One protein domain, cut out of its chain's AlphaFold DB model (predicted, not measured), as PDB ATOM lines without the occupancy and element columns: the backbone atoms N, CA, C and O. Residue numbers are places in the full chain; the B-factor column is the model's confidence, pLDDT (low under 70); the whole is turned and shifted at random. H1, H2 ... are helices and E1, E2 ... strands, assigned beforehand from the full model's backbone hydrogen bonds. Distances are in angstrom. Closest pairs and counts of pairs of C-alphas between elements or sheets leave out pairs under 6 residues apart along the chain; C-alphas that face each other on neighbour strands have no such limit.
ATOM      1  N   LYS A  34     197.908 201.459 236.587       90.69
ATOM      2  CA  LYS A  34     198.229 202.365 237.702       90.69
ATOM      3  C   LYS A  34     198.299 203.821 237.240       90.69
ATOM      4  O   LYS A  34     197.808 204.710 237.937       90.69
ATOM      5  N   THR A  35     198.882 204.062 236.065       91.31
ATOM      6  CA  THR A  35     198.890 205.389 235.436       91.31
ATOM      7  C   THR A  35     197.460 205.843 235.154       91.31
ATOM      8  O   THR A  35     197.090 206.936 235.570       91.31
ATOM      9  N   LEU A  36     196.633 204.993 234.537       93.50
ATOM     10  CA  LEU A  36     195.228 205.309 234.255       93.50
ATOM     11  C   LEU A  36     194.423 205.585 235.530       93.50
ATOM     12  O   LEU A  36     193.697 206.572 235.587       93.50
ATOM     13  N   GLU A  37     194.594 204.769 236.574       92.75
ATOM     14  CA  GLU A  37     193.928 204.972 237.866       92.75
ATOM     15  C   GLU A  37     194.271 206.332 238.485       92.75
ATOM     16  O   GLU A  37     193.391 207.028 238.981       92.75
ATOM     17  N   THR A  38     195.542 206.730 238.416       92.12
ATOM     18  CA  THR A  38     196.004 208.016 238.957       92.12
ATOM     19  C   THR A  38     195.499 209.193 238.121       92.12
ATOM     20  O   THR A  38     195.201 210.261 238.649       92.12
ATOM     21  N   GLN A  39     195.405 209.009 236.803       93.69
ATOM     22  CA  GLN A  39     195.070 210.078 235.868       93.69
ATOM     23  C   GLN A  39     193.560 210.297 235.705       93.69
ATOM     24  O   GLN A  39     193.178 211.400 235.314       93.69
ATOM     25  N   ARG A  40     192.702 209.318 236.043       94.38
ATOM     26  CA  ARG A  40     191.262 209.342 235.708       94.38
ATOM     27  C   ARG A  40     190.492 210.569 236.202       94.38
ATOM     28  O   ARG A  40     189.515 210.945 235.579       94.38
ATOM     29  N   ILE A  41     190.902 211.188 237.309       94.12
ATOM     30  CA  ILE A  41     190.274 212.413 237.851       94.12
ATOM     31  C   ILE A  41     191.240 213.603 237.900       94.12
ATOM     32  O   ILE A  41     190.935 214.617 238.512       94.12
ATOM     33  N   SER A  42     192.422 213.487 237.290       92.06
ATOM     34  CA  SER A  42     193.480 214.499 237.422       92.06
ATOM     35  C   SER A  42     193.242 215.763 236.598       92.06
ATOM     36  O   SER A  42     193.821 216.798 236.913       92.06
ATOM     37  N   LEU A  43     192.457 215.656 235.516       93.38
ATOM     38  CA  LEU A  43     192.224 216.729 234.540       93.38
ATOM     39  C   LEU A  43     193.523 217.354 233.994       93.38
ATOM     40  O   LEU A  43     193.566 218.526 233.627       93.38
ATOM     41  N   SER A  44     194.605 216.571 233.946       93.19
ATOM     42  CA  SER A  44     195.914 217.048 233.504       93.19
ATOM     43  C   SER A  44     195.954 217.296 231.994       93.19
ATOM     44  O   SER A  44     195.250 216.650 231.218       93.19
ATOM     45  N   ASP A  45     196.860 218.161 231.535       90.56
ATOM     46  CA  ASP A  45     197.091 218.360 230.096       90.56
ATOM     47  C   ASP A  45     197.465 217.046 229.377       90.56
ATOM     48  O   ASP A  45     197.152 216.872 228.203       90.56
ATOM     49  N   GLN A  46     198.086 216.082 230.066       89.19
ATOM     50  CA  GLN A  46     198.377 214.767 229.483       89.19
ATOM     51  C   GLN A  46     197.105 213.965 229.195       89.19
ATOM     52  O   GLN A  46     197.057 213.254 228.195       89.19
ATOM     53  N   VAL A  47     196.087 214.093 230.048       92.38
ATOM     54  CA  VAL A  47     194.765 213.493 229.841       92.38
ATOM     55  C   VAL A  47     193.995 214.242 228.759       92.38
ATOM     56  O   VAL A  47     193.432 213.614 227.870       92.38
ATOM     57  N   LEU A  48     193.969 215.574 228.838       93.38
ATOM     58  CA  LEU A  48     193.066 216.412 228.046       93.38
ATOM     59  C   LEU A  48     193.591 216.760 226.652       93.38
ATOM     60  O   LEU A  48     192.812 217.047 225.758       93.38
ATOM     61  N   LYS A  49     194.910 216.783 226.458       89.88
ATOM     62  CA  LYS A  49     195.553 217.122 225.174       89.88
ATOM     63  C   LYS A  49     196.350 215.957 224.598       89.88
ATOM     64  O   LYS A  49     196.687 215.955 223.412       89.88
ATOM     65  N   GLY A  50     196.706 214.983 225.432       85.00
ATOM     66  CA  GLY A  50     197.372 213.760 225.005       85.00
ATOM     67  C   GLY A  50     196.358 212.719 224.549       85.00
ATOM     68  O   GLY A  50     195.395 212.432 225.249       85.00
ATOM     69  N   THR A  51     196.599 212.097 223.397       87.50
ATOM     70  CA  THR A  51     195.708 211.040 222.894       87.50
ATOM     71  C   THR A  51     195.975 209.705 223.589       87.50
ATOM     72  O   THR A  51     195.051 208.963 223.877       87.50
ATOM     73  N   LEU A  52     197.234 209.426 223.952       90.38
ATOM     74  CA  LEU A  52     197.665 208.110 224.438       90.38
ATOM     75  C   LEU A  52     196.962 207.645 225.722       90.38
ATOM     76  O   LEU A  52     196.683 206.458 225.862       90.38
ATOM     77  N   ILE A  53     196.706 208.552 226.670       93.62
ATOM     78  CA  ILE A  53     196.032 208.194 227.926       93.62
ATOM     79  C   ILE A  53     194.581 207.796 227.650       93.62
ATOM     80  O   ILE A  53     194.124 206.782 228.173       93.62
ATOM     81  N   GLN A  54     193.881 208.560 226.809       94.38
ATOM     82  CA  GLN A  54     192.509 208.243 226.425       94.38
ATOM     83  C   GLN A  54     192.447 206.988 225.549       94.38
ATOM     84  O   GLN A  54     191.639 206.111 225.835       94.38
ATOM     85  N   ASP A  55     193.354 206.842 224.578       93.00
ATOM     86  CA  ASP A  55     193.478 205.641 223.742       93.00
ATOM     87  C   ASP A  55     193.615 204.389 224.634       93.00
ATOM     88  O   ASP A  55     192.878 203.419 224.471       93.00
ATOM     89  N   LYS A  56     194.495 204.436 225.649       93.31
ATOM     90  CA  LYS A  56     194.668 203.348 226.626       93.31
ATOM     91  C   LYS A  56     193.483 203.145 227.560       93.31
ATOM     92  O   LYS A  56     193.186 202.008 227.911       93.31
ATOM     93  N   MET A  57     192.815 204.214 227.974       94.88
ATOM     94  CA  MET A  57     191.598 204.121 228.778       94.88
ATOM     95  C   MET A  57     190.495 203.367 228.017       94.88
ATOM     96  O   MET A  57     189.876 202.469 228.586       94.88
ATOM     97  N   TYR A  58     190.330 203.646 226.720       94.62
ATOM     98  CA  TYR A  58     189.308 203.024 225.876       94.62
ATOM     99  C   TYR A  58     189.571 201.558 225.497       94.62
ATOM    100  O   TYR A  58     188.633 200.856 225.109       94.62
ATOM    101  N   GLU A  59     190.799 201.050 225.654       92.62
ATOM    102  CA  GLU A  59     191.105 199.616 225.486       92.62
ATOM    103  C   GLU A  59     190.372 198.730 226.515       92.62
ATOM    104  O   GLU A  59     190.225 197.528 226.302       92.62
ATOM    105  N   SER A  60     189.880 199.315 227.614       90.62
ATOM    106  CA  SER A  60     189.132 198.633 228.672       90.62
ATOM    107  C   SER A  60     187.677 199.108 228.735       90.62
ATOM    108  O   SER A  60     187.353 200.225 228.335       90.62
ATOM    109  N   ASP A  61     186.779 198.263 229.242       90.88
ATOM    110  CA  ASP A  61     185.406 198.651 229.615       90.88
ATOM    111  C   ASP A  61     185.306 199.105 231.081       90.88
ATOM    112  O   ASP A  61     184.247 199.509 231.532       90.88
ATOM    113  N   ALA A  62     186.412 199.076 231.833       92.62
ATOM    114  CA  ALA A  62     186.424 199.417 233.258       92.62
ATOM    115  C   ALA A  62     186.255 200.917 233.556       92.62
ATOM    116  O   ALA A  62     186.226 201.299 234.726       92.62
ATOM    117  N   TYR A  63     186.227 201.770 232.531       95.00
ATOM    118  CA  TYR A  63     186.182 203.220 232.678       95.00
ATOM    119  C   TYR A  63     184.917 203.797 232.053       95.00
ATOM    120  O   TYR A  63     184.498 203.389 230.972       95.00
ATOM    121  N   TYR A  64     184.358 204.800 232.724       95.62
ATOM    122  CA  TYR A  64     183.206 205.571 232.287       95.62
ATOM    123  C   TYR A  64     183.625 207.023 232.025       95.62
ATOM    124  O   TYR A  64     183.769 207.800 232.975       95.62
ATOM    125  N   PRO A  65     183.868 207.405 230.760       96.31
ATOM    126  CA  PRO A  65     184.277 208.755 230.403       96.31
ATOM    127  C   PRO A  65     183.161 209.767 230.647       96.31
ATOM    128  O   PRO A  65     182.019 209.573 230.221       96.31
ATOM    129  N   ILE A  66     183.508 210.873 231.299       96.88
ATOM    130  CA  ILE A  66     182.604 211.977 231.607       96.88
ATOM    131  C   ILE A  66     183.198 213.243 231.016       96.88
ATOM    132  O   ILE A  66     184.193 213.775 231.509       96.88
ATOM    133  N   TYR A  67     182.568 213.701 229.946       97.06
ATOM    134  CA  TYR A  67     182.956 214.881 229.203       97.06
ATOM    135  C   TYR A  67     182.244 216.128 229.732       97.06
ATOM    136  O   TYR A  67     181.047 216.077 230.025       97.06
ATOM    137  N   GLY A  68     182.963 217.246 229.816       96.00
ATOM    138  CA  GLY A  68     182.435 218.491 230.378       96.00
ATOM    139  C   GLY A  68     183.413 219.665 230.309       96.00
ATOM    140  O   GLY A  68     184.269 219.734 229.424       96.00
ATOM    141  N   SER A  69     183.285 220.603 231.248       94.94
ATOM    142  CA  SER A  69     184.119 221.797 231.399       94.94
ATOM    143  C   SER A  69     184.523 222.043 232.866       94.94
ATOM    144  O   SER A  69     185.044 221.140 233.517       94.94
ATOM    145  N   SER A  70     184.363 223.267 233.386       93.75
ATOM    146  CA  SER A  70     184.806 223.664 234.732       93.75
ATOM    147  C   SER A  70     184.023 223.004 235.863       93.75
ATOM    148  O   SER A  70     184.490 222.965 236.996       93.75
ATOM    149  N   GLU A  71     182.836 222.463 235.593       93.56
ATOM    150  CA  GLU A  71     182.063 221.696 236.564       93.56
ATOM    151  C   GLU A  71     182.784 220.426 237.027       93.56
ATOM    152  O   GLU A  71     182.570 219.999 238.158       93.56
ATOM    153  N   LEU A  72     183.673 219.864 236.199       94.94
ATOM    154  CA  LEU A  72     184.464 218.682 236.549       94.94
ATOM    155  C   LEU A  72     185.625 219.004 237.501       94.94
ATOM    156  O   LEU A  72     186.079 218.119 238.223       94.94
ATOM    157  N   GLU A  73     186.084 220.257 237.523       92.88
ATOM    158  CA  GLU A  73     187.203 220.733 238.353       92.88
ATOM    159  C   GLU A  73     186.776 221.074 239.781       92.88
ATOM    160  O   GLU A  73     187.619 221.299 240.649       92.88
ATOM    161  N   LYS A  74     185.466 221.159 240.032       90.25
ATOM    162  CA  LYS A  74     184.951 221.562 241.334       90.25
ATOM    163  C   LYS A  74     185.212 220.475 242.367       90.25
ATOM    164  O   LYS A  74     184.730 219.348 242.222       90.25
ATOM    165  N   ASP A  75     185.919 220.859 243.425       87.75
ATOM    166  CA  ASP A  75     186.011 220.098 244.666       87.75
ATOM    167  C   ASP A  75     184.703 220.273 245.445       87.75
ATOM    168  O   ASP A  75     184.540 221.163 246.279       87.75
ATOM    169  N   ASP A  76     183.713 219.489 245.040       87.06
ATOM    170  CA  ASP A  76     182.343 219.550 245.520       87.06
ATOM    171  C   ASP A  76     181.847 218.113 245.760       87.06
ATOM    172  O   ASP A  76     182.133 217.233 244.942       87.06
ATOM    173  N   PRO A  77     181.101 217.836 246.849       86.25
ATOM    174  CA  PRO A  77     180.609 216.488 247.160       86.25
ATOM    175  C   PRO A  77     179.700 215.882 246.076       86.25
ATOM    176  O   PRO A  77     179.522 214.665 246.035       86.25
ATOM    177  N   PHE A  78     179.141 216.708 245.195       86.44
ATOM    178  CA  PHE A  78     178.321 216.318 244.054       86.44
ATOM    179  C   PHE A  78     179.121 216.196 242.750       86.44
ATOM    180  O   PHE A  78     178.527 215.977 241.691       86.44
ATOM    181  N   ASN A  79     180.455 216.309 242.792       90.75
ATOM    182  CA  ASN A  79     181.296 216.022 241.636       90.75
ATOM    183  C   ASN A  79     180.997 214.594 241.136       90.75
ATOM    184  O   ASN A  79     181.052 213.641 241.926       90.75
ATOM    185  N   PRO A  80     180.695 214.406 239.837       89.44
ATOM    186  CA  PRO A  80     180.251 213.115 239.321       89.44
ATOM    187  C   PRO A  80     181.281 212.007 239.551       89.44
ATOM    188  O   PRO A  80     180.898 210.862 239.786       89.44
ATOM    189  N   ALA A  81     182.579 212.323 239.559       91.31
ATOM    190  CA  ALA A  81     183.590 211.318 239.853       91.31
ATOM    191  C   ALA A  81     183.582 210.864 241.316       91.31
ATOM    192  O   ALA A  81     183.864 209.699 241.581       91.31
ATOM    193  N   LEU A  82     183.270 211.748 242.266       90.62
ATOM    194  CA  LEU A  82     183.157 211.367 243.676       90.62
ATOM    195  C   LEU A  82     181.910 210.515 243.909       90.62
ATOM    196  O   LEU A  82     182.001 209.468 244.545       90.62
ATOM    197  N   LEU A  83     180.772 210.925 243.343       91.12
ATOM    198  CA  LEU A  83     179.517 210.182 243.461       91.12
ATOM    199  C   LEU A  83     179.641 208.769 242.881       91.12
ATOM    200  O   LEU A  83     179.311 207.802 243.563       91.12
ATOM    201  N   ILE A  84     180.176 208.639 241.662       91.88
ATOM    202  CA  ILE A  84     180.303 207.341 240.988       91.88
ATOM    203  C   ILE A  84     181.332 206.448 241.689       91.88
ATOM    204  O   ILE A  84     181.063 205.271 241.892       91.88
ATOM    205  N   ASN A  85     182.481 206.986 242.117       90.38
ATOM    206  CA  ASN A  85     183.479 206.183 242.840       90.38
ATOM    207  C   ASN A  85     182.963 205.617 244.167       90.38
ATOM    208  O   ASN A  85     183.448 204.580 244.617       90.38
ATOM    209  N   ASN A  86     182.039 206.321 244.822       89.06
ATOM    210  CA  ASN A  86     181.515 205.924 246.124       89.06
ATOM    211  C   ASN A  86     180.296 204.992 246.021       89.06
ATOM    212  O   ASN A  86     179.921 204.375 247.022       89.06
ATOM    213  N   ASP A  87     179.691 204.855 244.837       91.00
ATOM    214  CA  ASP A  87     178.568 203.948 244.609       91.00
ATOM    215  C   ASP A  87     179.058 202.545 244.228       91.00
ATOM    216  O   ASP A  87     179.500 202.283 243.111       91.00
ATOM    217  N   LYS A  88     178.920 201.599 245.161       88.81
ATOM    218  CA  LYS A  88     179.327 200.197 244.969       88.81
ATOM    219  C   LYS A  88     178.516 199.457 243.901       88.81
ATOM    220  O   LYS A  88     178.913 198.361 243.514       88.81
ATOM    221  N   ASN A  89     177.386 200.008 243.459       91.69
ATOM    222  CA  ASN A  89     176.558 199.405 242.417       91.69
ATOM    223  C   ASN A  89     177.031 199.770 241.005       91.69
ATOM    224  O   ASN A  89     176.571 199.154 240.044       91.69
ATOM    225  N   ILE A  90     177.929 200.754 240.866       88.75
ATOM    226  CA  ILE A  90     178.486 201.149 239.574       88.75
ATOM    227  C   ILE A  90     179.848 200.457 239.402       88.75
ATOM    228  O   ILE A  90     180.783 200.754 240.143       88.75
ATOM    229  N   PRO A  91     179.982 199.514 238.451       88.31
ATOM    230  CA  PRO A  91     181.236 198.786 238.254       88.31
ATOM    231  C   PRO A  91     182.312 199.630 237.553       88.31
ATOM    232  O   PRO A  91     183.504 199.340 237.690       88.31
ATOM    233  N   ASP A  92     181.900 200.659 236.810       92.75
ATOM    234  CA  ASP A  92     182.776 201.451 235.953       92.75
ATOM    235  C   ASP A  92     183.392 202.627 236.721       92.75
ATOM    236  O   ASP A  92     182.717 203.357 237.449       92.75
ATOM    237  N   LYS A  93     184.688 202.860 236.518       94.25
ATOM    238  CA  LYS A  93     185.415 203.955 237.163       94.25
ATOM    239  C   LYS A  93     185.265 205.249 236.362       94.25
ATOM    240  O   LYS A  93     185.597 205.257 235.177       94.25
ATOM    241  N   PRO A  94     184.863 206.369 236.977       95.69
ATOM    242  CA  PRO A  94     184.701 207.631 236.274       95.69
ATOM    243  C   PRO A  94     186.051 208.130 235.752       95.69
ATOM    244  O   PRO A  94     187.049 208.136 236.480       95.69
ATOM    245  N   PHE A  95     186.067 208.578 234.501       96.69
ATOM    246  CA  PHE A  95     187.234 209.158 233.849       96.69
ATOM    247  C   PHE A  95     186.874 210.544 233.311       96.69
ATOM    248  O   PHE A  95     186.118 210.674 232.353       96.69
ATOM    249  N   LEU A  96     187.365 211.593 233.960       96.88
ATOM    250  CA  LEU A  96     186.984 212.969 233.672       96.88
ATOM    251  C   LEU A  96     187.766 213.525 232.480       96.88
ATOM    252  O   LEU A  96     188.995 213.441 232.435       96.88
ATOM    253  N   ILE A  97     187.042 214.122 231.534       96.56
ATOM    254  CA  ILE A  97     187.593 214.741 230.329       96.56
ATOM    255  C   ILE A  97     186.939 216.114 230.153       96.56
ATOM    256  O   ILE A  97     185.872 216.262 229.564       96.56
ATOM    257  N   GLY A  98     187.563 217.146 230.701       94.62
ATOM    258  CA  GLY A  98     187.033 218.500 230.620       94.62
ATOM    259  C   GLY A  98     187.636 219.426 231.662       94.62
ATOM    260  O   GLY A  98     188.165 218.996 232.675       94.62
ATOM    261  N   THR A  99     187.605 220.715 231.366       93.94
ATOM    262  CA  THR A  99     188.211 221.789 232.163       93.94
ATOM    263  C   THR A  99     187.593 223.109 231.703       93.94
ATOM    264  O   THR A  99     186.939 223.157 230.651       93.94
ATOM    265  N   GLY A 100     187.732 224.201 232.455       91.88
ATOM    266  CA  GLY A 100     187.148 225.491 232.072       91.88
ATOM    267  C   GLY A 100     187.440 225.905 230.618       91.88
ATOM    268  O   GLY A 100     188.586 226.049 230.208       91.88
ATOM    269  N   GLY A 101     186.410 226.112 229.799       90.19
ATOM    270  CA  GLY A 101     186.583 226.458 228.380       90.19
ATOM    271  C   GLY A 101     186.654 225.262 227.424       90.19
ATOM    272  O   GLY A 101     186.722 225.471 226.214       90.19
ATOM    273  N   SER A 102     186.560 224.027 227.923       93.94
ATOM    274  CA  SER A 102     186.144 222.871 227.122       93.94
ATOM    275  C   SER A 102     184.662 222.992 226.753       93.94
ATOM    276  O   SER A 102     183.800 222.419 227.407       93.94
ATOM    277  N   THR A 103     184.348 223.786 225.727       94.56
ATOM    278  CA  THR A 103     182.971 223.944 225.229       94.56
ATOM    279  C   THR A 103     182.622 222.867 224.196       94.56
ATOM    280  O   THR A 103     183.381 221.921 223.970       94.56
ATOM    281  N   ASP A 104     181.477 223.022 223.539       94.06
ATOM    282  CA  ASP A 104     180.999 222.214 222.417       94.06
ATOM    283  C   ASP A 104     182.073 221.872 221.363       94.06
ATOM    284  O   ASP A 104     182.255 220.699 221.047       94.06
ATOM    285  N   LEU A 105     182.822 222.852 220.843       94.50
ATOM    286  CA  LEU A 105     183.825 222.619 219.798       94.50
ATOM    287  C   LEU A 105     185.030 221.827 220.316       94.50
ATOM    288  O   LEU A 105     185.535 220.959 219.607       94.50
ATOM    289  N   VAL A 106     185.487 222.115 221.539       95.06
ATOM    290  CA  VAL A 106     186.613 221.397 222.157       95.06
ATOM    291  C   VAL A 106     186.228 219.939 222.372       95.06
ATOM    292  O   VAL A 106     186.924 219.045 221.897       95.06
ATOM    293  N   ASN A 107     185.073 219.695 222.991       95.44
ATOM    294  CA  ASN A 107     184.576 218.343 223.214       95.44
ATOM    295  C   ASN A 107     184.263 217.608 221.901       95.44
ATOM    296  O   ASN A 107     184.487 216.407 221.804       95.44
ATOM    297  N   ALA A 108     183.799 218.306 220.860       94.69
ATOM    298  CA  ALA A 108     183.587 217.700 219.548       94.69
ATOM    299  C   ALA A 108     184.903 217.227 218.905       94.69
ATOM    300  O   ALA A 108     184.929 216.163 218.284       94.69
ATOM    301  N   VAL A 109     185.995 217.986 219.061       95.31
ATOM    302  CA  VAL A 109     187.335 217.548 218.635       95.31
ATOM    303  C   VAL A 109     187.809 216.368 219.481       95.31
ATOM    304  O   VAL A 109     188.316 215.403 218.917       95.31
ATOM    305  N   GLU A 110     187.601 216.413 220.797       94.75
ATOM    306  CA  GLU A 110     187.969 215.339 221.723       94.75
ATOM    307  C   GLU A 110     187.298 214.010 221.342       94.75
ATOM    308  O   GLU A 110     187.964 213.037 220.991       94.75
ATOM    309  N   ILE A 111     185.966 214.002 221.290       94.56
ATOM    310  CA  ILE A 111     185.144 212.843 220.927       94.56
ATOM    311  C   ILE A 111     185.478 212.369 219.510       94.56
ATOM    312  O   ILE A 111     185.652 211.176 219.269       94.56
ATOM    313  N   GLY A 112     185.600 213.294 218.556       93.81
ATOM    314  CA  GLY A 112     185.897 212.940 217.172       93.81
ATOM    315  C   GLY A 112     187.316 212.394 216.972       93.81
ATOM    316  O   GLY A 112     187.527 211.578 216.074       93.81
ATOM    317  N   SER A 113     188.280 212.778 217.815       94.38
ATOM    318  CA  SER A 113     189.622 212.181 217.818       94.38
ATOM    319  C   SER A 113     189.607 210.721 218.287       94.38
ATOM    320  O   SER A 113     190.374 209.906 217.780       94.38
ATOM    321  N   GLN A 114     188.651 210.374 219.153       94.62
ATOM    322  CA  GLN A 114     188.454 209.052 219.753       94.62
ATOM    323  C   GLN A 114     187.391 208.203 219.030       94.62
ATOM    324  O   GLN A 114     186.926 207.196 219.558       94.62
ATOM    325  N   TYR A 115     186.991 208.586 217.812       92.94
ATOM    326  CA  TYR A 115     185.843 208.007 217.101       92.94
ATOM    327  C   TYR A 115     185.811 206.465 217.071       92.94
ATOM    328  O   TYR A 115     184.787 205.868 217.404       92.94
ATOM    329  N   ASP A 116     186.912 205.808 216.686       92.38
ATOM    330  CA  ASP A 116     186.958 204.340 216.606       92.38
ATOM    331  C   ASP A 116     186.945 203.680 217.997       92.38
ATOM    332  O   ASP A 116     186.340 202.620 218.173       92.38
ATOM    333  N   ASN A 117     187.543 204.343 218.990       94.12
ATOM    334  CA  ASN A 117     187.643 203.881 220.375       94.12
ATOM    335  C   ASN A 117     186.295 203.933 221.117       94.12
ATOM    336  O   ASN A 117     186.057 203.160 222.042       94.12
ATOM    337  N   LEU A 118     185.382 204.805 220.680       92.81
ATOM    338  CA  LEU A 118     184.060 204.997 221.286       92.81
ATOM    339  C   LEU A 118     183.028 203.926 220.901       92.81
ATOM    340  O   LEU A 118     181.931 203.889 221.465       92.81
ATOM    341  N   LYS A 119     183.324 203.053 219.931       91.31
ATOM    342  CA  LYS A 119     182.344 202.079 219.432       91.31
ATOM    343  C   LYS A 119     181.918 201.109 220.540       91.31
ATOM    344  O   LYS A 119     182.708 200.293 221.000       91.31
ATOM    345  N   GLY A 120     180.635 201.149 220.903       91.50
ATOM    346  CA  GLY A 120     180.057 200.276 221.933       91.50
ATOM    347  C   GLY A 120     180.339 200.719 223.371       91.50
ATOM    348  O   GLY A 120     179.899 200.045 224.297       91.50
ATOM    349  N   LYS A 121     181.023 201.853 223.566       92.75
ATOM    350  CA  LYS A 121     181.303 202.427 224.884       92.75
ATOM    351  C   LYS A 121     180.155 203.328 225.332       92.75
ATOM    352  O   LYS A 121     179.492 203.969 224.515       92.75
ATOM    353  N   LYS A 122     179.935 203.401 226.644       92.75
ATOM    354  CA  LYS A 122     179.052 204.401 227.258       92.75
ATOM    355  C   LYS A 122     179.880 205.615 227.657       92.75
ATOM    356  O   LYS A 122     180.977 205.452 228.176       92.75
ATOM    357  N   ILE A 123     179.331 206.808 227.450       95.06
ATOM    358  CA  ILE A 123     179.926 208.071 227.897       95.06
ATOM    359  C   ILE A 123     178.846 208.956 228.519       95.06
ATOM    360  O   ILE A 123     177.678 208.875 228.130       95.06
ATOM    361  N   ALA A 124     179.246 209.839 229.428       95.88
ATOM    362  CA  ALA A 124     178.456 210.998 229.821       95.88
ATOM    363  C   ALA A 124     178.989 212.247 229.112       95.88
ATOM    364  O   ALA A 124     180.199 212.444 229.027       95.88
ATOM    365  N   PHE A 125     178.088 213.108 228.643       97.00
ATOM    366  CA  PHE A 125     178.433 214.414 228.088       97.00
ATOM    367  C   PHE A 125     177.577 215.483 228.758       97.00
ATOM    368  O   PHE A 125     176.361 215.527 228.565       97.00
ATOM    369  N   ILE A 126     178.207 216.320 229.577       95.75
ATOM    370  CA  ILE A 126     177.544 217.433 230.250       95.75
ATOM    371  C   ILE A 126     177.490 218.593 229.265       95.75
ATOM    372  O   ILE A 126     178.522 219.053 228.798       95.75
ATOM    373  N   VAL A 127     176.290 219.079 228.948       95.56
ATOM    374  CA  VAL A 127     176.104 220.249 228.082       95.56
ATOM    375  C   VAL A 127     175.720 221.439 228.945       95.56
ATOM    376  O   VAL A 127     174.632 221.474 229.519       95.56
ATOM    377  N   SER A 128     176.605 222.430 229.024       93.06
ATOM    378  CA  SER A 128     176.347 223.655 229.776       93.06
ATOM    379  C   SER A 128     175.738 224.732 228.860       93.06
ATOM    380  O   SER A 128     176.327 225.076 227.829       93.06
ATOM    381  N   PRO A 129     174.573 225.316 229.220       93.50
ATOM    382  CA  PRO A 129     173.956 226.393 228.440       93.50
ATOM    383  C   PRO A 129     174.877 227.600 228.228       93.50
ATOM    384  O   PRO A 129     174.791 228.278 227.207       93.50
ATOM    385  N   GLN A 130     175.799 227.849 229.163       91.00
ATOM    386  CA  GLN A 130     176.747 228.962 229.112       91.00
ATOM    387  C   GLN A 130     177.743 228.870 227.942       91.00
ATOM    388  O   GLN A 130     178.384 229.865 227.615       91.00
ATOM    389  N   TRP A 131     177.873 227.711 227.290       93.44
ATOM    390  CA  TRP A 131     178.712 227.555 226.098       93.44
ATOM    391  C   TRP A 131     178.136 228.276 224.869       93.44
ATOM    392  O   TRP A 131     178.882 228.694 223.985       93.44
ATOM    393  N   PHE A 132     176.815 228.461 224.827       93.25
ATOM    394  CA  PHE A 132     176.070 228.940 223.661       93.25
ATOM    395  C   PHE A 132     175.884 230.460 223.691       93.25
ATOM    396  O   PHE A 132     174.770 230.980 223.691       93.25
ATOM    397  N   THR A 133     176.998 231.189 223.741       91.25
ATOM    398  CA  THR A 133     176.993 232.656 223.650       91.25
ATOM    399  C   THR A 133     176.927 233.120 222.191       91.25
ATOM    400  O   THR A 133     177.251 232.364 221.275       91.25
ATOM    401  N   ASN A 134     176.600 234.396 221.958       92.06
ATOM    402  CA  ASN A 134     176.559 234.978 220.607       92.06
ATOM    403  C   ASN A 134     177.898 234.884 219.851       92.06
ATOM    404  O   ASN A 134     177.907 234.865 218.623       92.06
ATOM    405  N   ASN A 135     179.019 234.821 220.577       88.06
ATOM    406  CA  ASN A 135     180.363 234.769 219.998       88.06
ATOM    407  C   ASN A 135     180.995 233.367 220.084       88.06
ATOM    408  O   ASN A 135     181.985 233.094 219.405       88.06
ATOM    409  N   GLY A 136     180.425 232.469 220.894       86.88
ATOM    410  CA  GLY A 136     180.963 231.138 221.161       86.88
ATOM    411  C   GLY A 136     182.348 231.160 221.819       86.88
ATOM    412  O   GLY A 136     182.701 232.077 222.563       86.88
ATOM    413  N   LEU A 137     183.130 230.113 221.554       89.00
ATOM    414  CA  LEU A 137     184.491 229.936 222.060       89.00
ATOM    415  C   LEU A 137     185.480 230.925 221.420       89.00
ATOM    416  O   LEU A 137     185.529 231.064 220.199       89.00
ATOM    417  N   THR A 138     186.325 231.559 222.237       87.00
ATOM    418  CA  THR A 138     187.400 232.435 221.749       87.00
ATOM    419  C   THR A 138     188.549 231.628 221.133       87.00
ATOM    420  O   THR A 138     188.821 230.496 221.535       87.00
ATOM    421  N   SER A 139     189.281 232.225 220.184       86.44
ATOM    422  CA  SER A 139     190.456 231.581 219.566       86.44
ATOM    423  C   SER A 139     191.538 231.218 220.595       86.44
ATOM    424  O   SER A 139     192.194 230.186 220.470       86.44
ATOM    425  N   GLU A 140     191.707 232.044 221.630       87.00
ATOM    426  CA  GLU A 140     192.648 231.791 222.724       87.00
ATOM    427  C   GLU A 140     192.247 230.558 223.541       87.00
ATOM    428  O   GLU A 140     193.049 229.634 223.670       87.00
ATOM    429  N   ASN A 141     190.991 230.489 223.997       85.38
ATOM    430  CA  ASN A 141     190.491 229.334 224.744       85.38
ATOM    431  C   ASN A 141     190.556 228.058 223.898       85.38
ATOM    432  O   ASN A 141     190.944 227.008 224.398       85.38
ATOM    433  N   PHE A 142     190.253 228.149 222.601       89.31
ATOM    434  CA  PHE A 142     190.402 227.020 221.688       89.31
ATOM    435  C   PHE A 142     191.852 226.504 221.634       89.31
ATOM    436  O   PHE A 142     192.106 225.321 221.868       89.31
ATOM    437  N   LYS A 143     192.824 227.394 221.385       88.75
ATOM    438  CA  LYS A 143     194.256 227.041 221.316       88.75
ATOM    439  C   LYS A 143     194.796 226.521 222.647       88.75
ATOM    440  O   LYS A 143     195.681 225.672 222.652       88.75
ATOM    441  N   ALA A 144     194.263 227.014 223.761       89.44
ATOM    442  CA  ALA A 144     194.653 226.578 225.092       89.44
ATOM    443  C   ALA A 144     194.158 225.165 225.435       89.44
ATOM    444  O   ALA A 144     194.715 224.556 226.347       89.44
ATOM    445  N   ARG A 145     193.138 224.637 224.738       92.69
ATOM    446  CA  ARG A 145     192.491 223.357 225.075       92.69
ATOM    447  C   ARG A 145     192.707 222.232 224.064       92.69
ATOM    448  O   ARG A 145     192.604 221.083 224.462       92.69
ATOM    449  N   ILE A 146     193.065 222.528 222.814       92.31
ATOM    450  CA  ILE A 146     193.252 221.509 221.767       92.31
ATOM    451  C   ILE A 146     194.722 221.286 221.409       92.31
ATOM    452  O   ILE A 146     195.498 222.229 221.253       92.31
ATOM    453  N   ALA A 147     195.089 220.023 221.182       92.75
ATOM    454  CA  ALA A 147     196.380 219.630 220.633       92.75
ATOM    455  C   ALA A 147     196.314 219.195 219.165       92.75
ATOM    456  O   ALA A 147     195.350 218.605 218.677       92.75
ATOM    457  N   LYS A 148     197.435 219.392 218.459       93.12
ATOM    458  CA  LYS A 148     197.615 218.933 217.071       93.12
ATOM    459  C   LYS A 148     197.404 217.423 216.915       93.12
ATOM    460  O   LYS A 148     196.947 216.988 215.866       93.12
ATOM    461  N   GLY A 149     197.729 216.629 217.940       93.25
ATOM    462  CA  GLY A 149     197.511 215.179 217.939       93.25
ATOM    463  C   GLY A 149     196.037 214.807 217.764       93.25
ATOM    464  O   GLY A 149     195.719 214.003 216.890       93.25
ATOM    465  N   GLN A 150     195.146 215.467 218.509       95.25
ATOM    466  CA  GLN A 150     193.696 215.255 218.435       95.25
ATOM    467  C   GLN A 150     193.141 215.667 217.073       95.25
ATOM    468  O   GLN A 150     192.397 214.914 216.450       95.25
ATOM    469  N   LEU A 151     193.567 216.825 216.556       95.50
ATOM    470  CA  LEU A 151     193.186 217.270 215.212       95.50
ATOM    471  C   LEU A 151     193.651 216.278 214.140       95.50
ATOM    472  O   LEU A 151     192.885 215.926 213.245       95.50
ATOM    473  N   ASN A 152     194.884 215.781 214.243       95.00
ATOM    474  CA  ASN A 152     195.402 214.780 213.317       95.00
ATOM    475  C   ASN A 152     194.585 213.484 213.366       95.00
ATOM    476  O   ASN A 152     194.279 212.940 212.309       95.00
ATOM    477  N   GLN A 153     194.228 212.992 214.558       95.00
ATOM    478  CA  GLN A 153     193.358 211.822 214.702       95.00
ATOM    479  C   GLN A 153     191.976 212.082 214.090       95.00
ATOM    480  O   GLN A 153     191.545 211.296 213.250       95.00
ATOM    481  N   LEU A 154     191.339 213.214 214.415       95.38
ATOM    482  CA  LEU A 154     190.035 213.629 213.885       95.38
ATOM    483  C   LEU A 154     190.018 213.673 212.349       95.38
ATOM    484  O   LEU A 154     189.157 213.071 211.712       95.38
ATOM    485  N   PHE A 155     190.970 214.370 211.721       95.75
ATOM    486  CA  PHE A 155     190.978 214.535 210.261       95.75
ATOM    487  C   PHE A 155     191.379 213.263 209.504       95.75
ATOM    488  O   PHE A 155     190.953 213.082 208.354       95.75
ATOM    489  N   LYS A 156     192.126 212.357 210.151       94.81
ATOM    490  CA  LYS A 156     192.424 211.011 209.637       94.81
ATOM    491  C   LYS A 156     191.236 210.051 209.728       94.81
ATOM    492  O   LYS A 156     191.288 209.006 209.088       94.81
ATOM    493  N   GLN A 157     190.165 210.389 210.451       93.38
ATOM    494  CA  GLN A 157     188.980 209.534 210.514       93.38
ATOM    495  C   GLN A 157     188.331 209.388 209.135       93.38
ATOM    496  O   GLN A 157     187.903 210.364 208.508       93.38
ATOM    497  N   ASN A 158     188.229 208.145 208.669       91.56
ATOM    498  CA  ASN A 158     187.675 207.826 207.350       91.56
ATOM    499  C   ASN A 158     186.144 207.912 207.320       91.56
ATOM    500  O   ASN A 158     185.564 208.118 206.259       91.56
ATOM    501  N   LYS A 159     185.488 207.780 208.481       92.06
ATOM    502  CA  LYS A 159     184.020 207.837 208.605       92.06
ATOM    503  C   LYS A 159     183.477 209.238 208.883       92.06
ATOM    504  O   LYS A 159     182.265 209.428 208.925       92.06
ATOM    505  N   LEU A 160     184.356 210.221 209.065       91.12
ATOM    506  CA  LEU A 160     183.956 211.613 209.211       91.12
ATOM    507  C   LEU A 160     183.582 212.169 207.829       91.12
ATOM    508  O   LEU A 160     184.422 212.187 206.926       91.12
ATOM    509  N   SER A 161     182.328 212.595 207.651       93.88
ATOM    510  CA  SER A 161     181.834 213.044 206.342       93.88
ATOM    511  C   SER A 161     182.619 214.260 205.821       93.88
ATOM    512  O   SER A 161     183.092 215.072 206.624       93.88
ATOM    513  N   PRO A 162     182.749 214.439 204.490       95.19
ATOM    514  CA  PRO A 162     183.423 215.607 203.921       95.19
ATOM    515  C   PRO A 162     182.831 216.936 204.403       95.19
ATOM    516  O   PRO A 162     183.574 217.858 204.731       95.19
ATOM    517  N   GLU A 163     181.504 217.011 204.522       96.12
ATOM    518  CA  GLU A 163     180.805 218.190 205.040       96.12
ATOM    519  C   GLU A 163     181.205 218.489 206.490       96.12
ATOM    520  O   GLU A 163     181.540 219.626 206.827       96.12
ATOM    521  N   LEU A 164     181.244 217.472 207.355       94.31
ATOM    522  CA  LEU A 164     181.623 217.665 208.750       94.31
ATOM    523  C   LEU A 164     183.114 218.009 208.885       94.31
ATOM    524  O   LEU A 164     183.459 218.897 209.663       94.31
ATOM    525  N   LYS A 165     183.989 217.404 208.067       94.62
ATOM    526  CA  LYS A 165     185.404 217.807 207.955       94.62
ATOM    527  C   LYS A 165     185.537 219.277 207.567       94.62
ATOM    528  O   LYS A 165     186.315 219.998 208.187       94.62
ATOM    529  N   GLN A 166     184.759 219.741 206.590       95.69
ATOM    530  CA  GLN A 166     184.762 221.139 206.164       95.69
ATOM    531  C   GLN A 166     184.244 222.074 207.264       95.69
ATOM    532  O   GLN A 166     184.821 223.139 207.484       95.69
ATOM    533  N   ARG A 167     183.195 221.674 207.997       95.06
ATOM    534  CA  ARG A 167     182.678 222.434 209.145       95.06
ATOM    535  C   ARG A 167     183.712 222.558 210.260       95.06
ATOM    536  O   ARG A 167     183.889 223.663 210.765       95.06
ATOM    537  N   PHE A 168     184.417 221.477 210.604       93.94
ATOM    538  CA  PHE A 168     185.546 221.547 211.533       93.94
ATOM    539  C   PHE A 168     186.630 222.479 210.991       93.94
ATOM    540  O   PHE A 168     186.972 223.443 211.661       93.94
ATOM    541  N   ALA A 169     187.105 222.276 209.759       93.50
ATOM    542  CA  ALA A 169     188.154 223.107 209.167       93.50
ATOM    543  C   ALA A 169     187.811 224.608 209.203       93.50
ATOM    544  O   ALA A 169     188.632 225.410 209.630       93.50
ATOM    545  N   LYS A 170     186.573 224.988 208.861       93.25
ATOM    546  CA  LYS A 170     186.112 226.386 208.903       93.25
ATOM    547  C   LYS A 170     186.124 226.996 210.310       93.25
ATOM    548  O   LYS A 170     186.222 228.208 210.433       93.25
ATOM    549  N   ARG A 171     185.972 226.189 211.363       89.62
ATOM    550  CA  ARG A 171     186.025 226.651 212.763       89.62
ATOM    551  C   ARG A 171     187.451 226.708 213.317       89.62
ATOM    552  O   ARG A 171     187.648 227.308 214.368       89.62
ATOM    553  N   LEU A 172     188.400 226.051 212.650       86.25
ATOM    554  CA  LEU A 172     189.797 225.919 213.073       86.25
ATOM    555  C   LEU A 172     190.749 226.903 212.373       86.25
ATOM    556  O   LEU A 172     191.872 227.079 212.848       86.25
ATOM    557  N   LEU A 173     190.316 227.488 211.252       80.12
ATOM    558  CA  LEU A 173     190.990 228.557 210.504       80.12
ATOM    559  C   LEU A 173     190.556 229.931 211.022       80.12
ATOM    560  O   LEU A 173     191.443 230.807 211.120       80.12
TER     561      LEU A 173
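AT A GLANCE: This is residues 34 to 173 of the 173 residues of the protein "Poly D-alanine transfer protein" of Staphylococcus sp. OJ82 (UniProt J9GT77). A small parallel pair of strands, E1 and E2, sits among helices: H5 packs on E2 from one side, and H6 lies beyond the pair on the opposite side, with H8 packed on H6 and H9 at the far end. The short helices H1, H2 and H3 cover a further side, while a long stretch without named elements, residues 114 to 138, passes E1 with a short pairing. The 140 printed residues include nine named helices and two named strands, in the order H1 H2 H3 E1 H4 H5 E2 H6 H7 H8 H9; the class is mostly helix. The whole is compact, with a radius of gyration of the C-alphas of 15.0 A, and spans 45 by 32 by 22 A.

HOW THE PARTS SIT: E1, residues 63 to 68, and E2, residues 93 to 98, are parallel neighbours, 26 degrees between directions; N 66 and O 95 are 2.8 A apart and N 97 and O 66 2.9 A, within hydrogen-bond range. Residues 66 to 67 of E1 also pair, parallel, with residues 124 to 125. With H4, residues 70 to 73, and H5, residues 80 to 86, between them, the strands form a strand-helix-strand unit, two parallel strands joined through helices, with a right-handed crossover. The closest C-alphas of H5 and E2, Ala 81 and Pro 94, are 5.3 A apart. H6, residues 104 to 113, comes closest to E1 at Asn 107 and Tyr 67, their C-alphas 7.1 A apart. H6 and H8, residues 148 to 156, touch, the same way at a steep tilt of 68 degrees, only just short of about perpendicular; their closest C-alphas, Ser 113 and Leu 154, are 4.2 A apart. H9, residues 162 to 172, is close to H8 but not clearly touching, opposite ways at a shallow tilt of 19 degrees; the closest C-alphas, Phe 155 and Lys 165, are 6.9 A apart. H7, residues 139 to 145, is close to H6 but not clearly touching, with the closest C-alphas, Val 106 and Phe 142, 6.8 A apart. H1, residues 34 to 39, and H3, residues 51 to 58, only just touch, with 3 pairs of C-alphas within 8 A, the closest Leu 36 and Met 57 at 6.7 A. The closest C-alphas of E2 and H2, residues 45 to 48, are Ile 97 and Leu 48, 6.2 A apart. Every O i to N i+4 pair is within hydrogen-bond range in H1, H3, H5, H6, H7, H8 and H9; H2 and H4 are too short for one.

IN THESE COORDINATES: E1 is 15.9 A long and E2 16.0 A, H6 14.0 A, H8 12.0 A and H9 15.2 A. C-alpha 63, where E1 begins, is at (186.182, 203.220, 232.678). H1 begins at C-alpha 34, (198.229, 202.365, 237.702), and H9 ends at C-alpha 172, (189.797, 225.919, 213.073).

THE WHOLE: The C-alphas farthest apart, Lys 88 and Leu 173, are 46.1 A apart. The printed part has no cut, and H6 to H7, 25 residues, is the long link. Mean pLDDT of the printed part is 92.5; no printed residue is under 70.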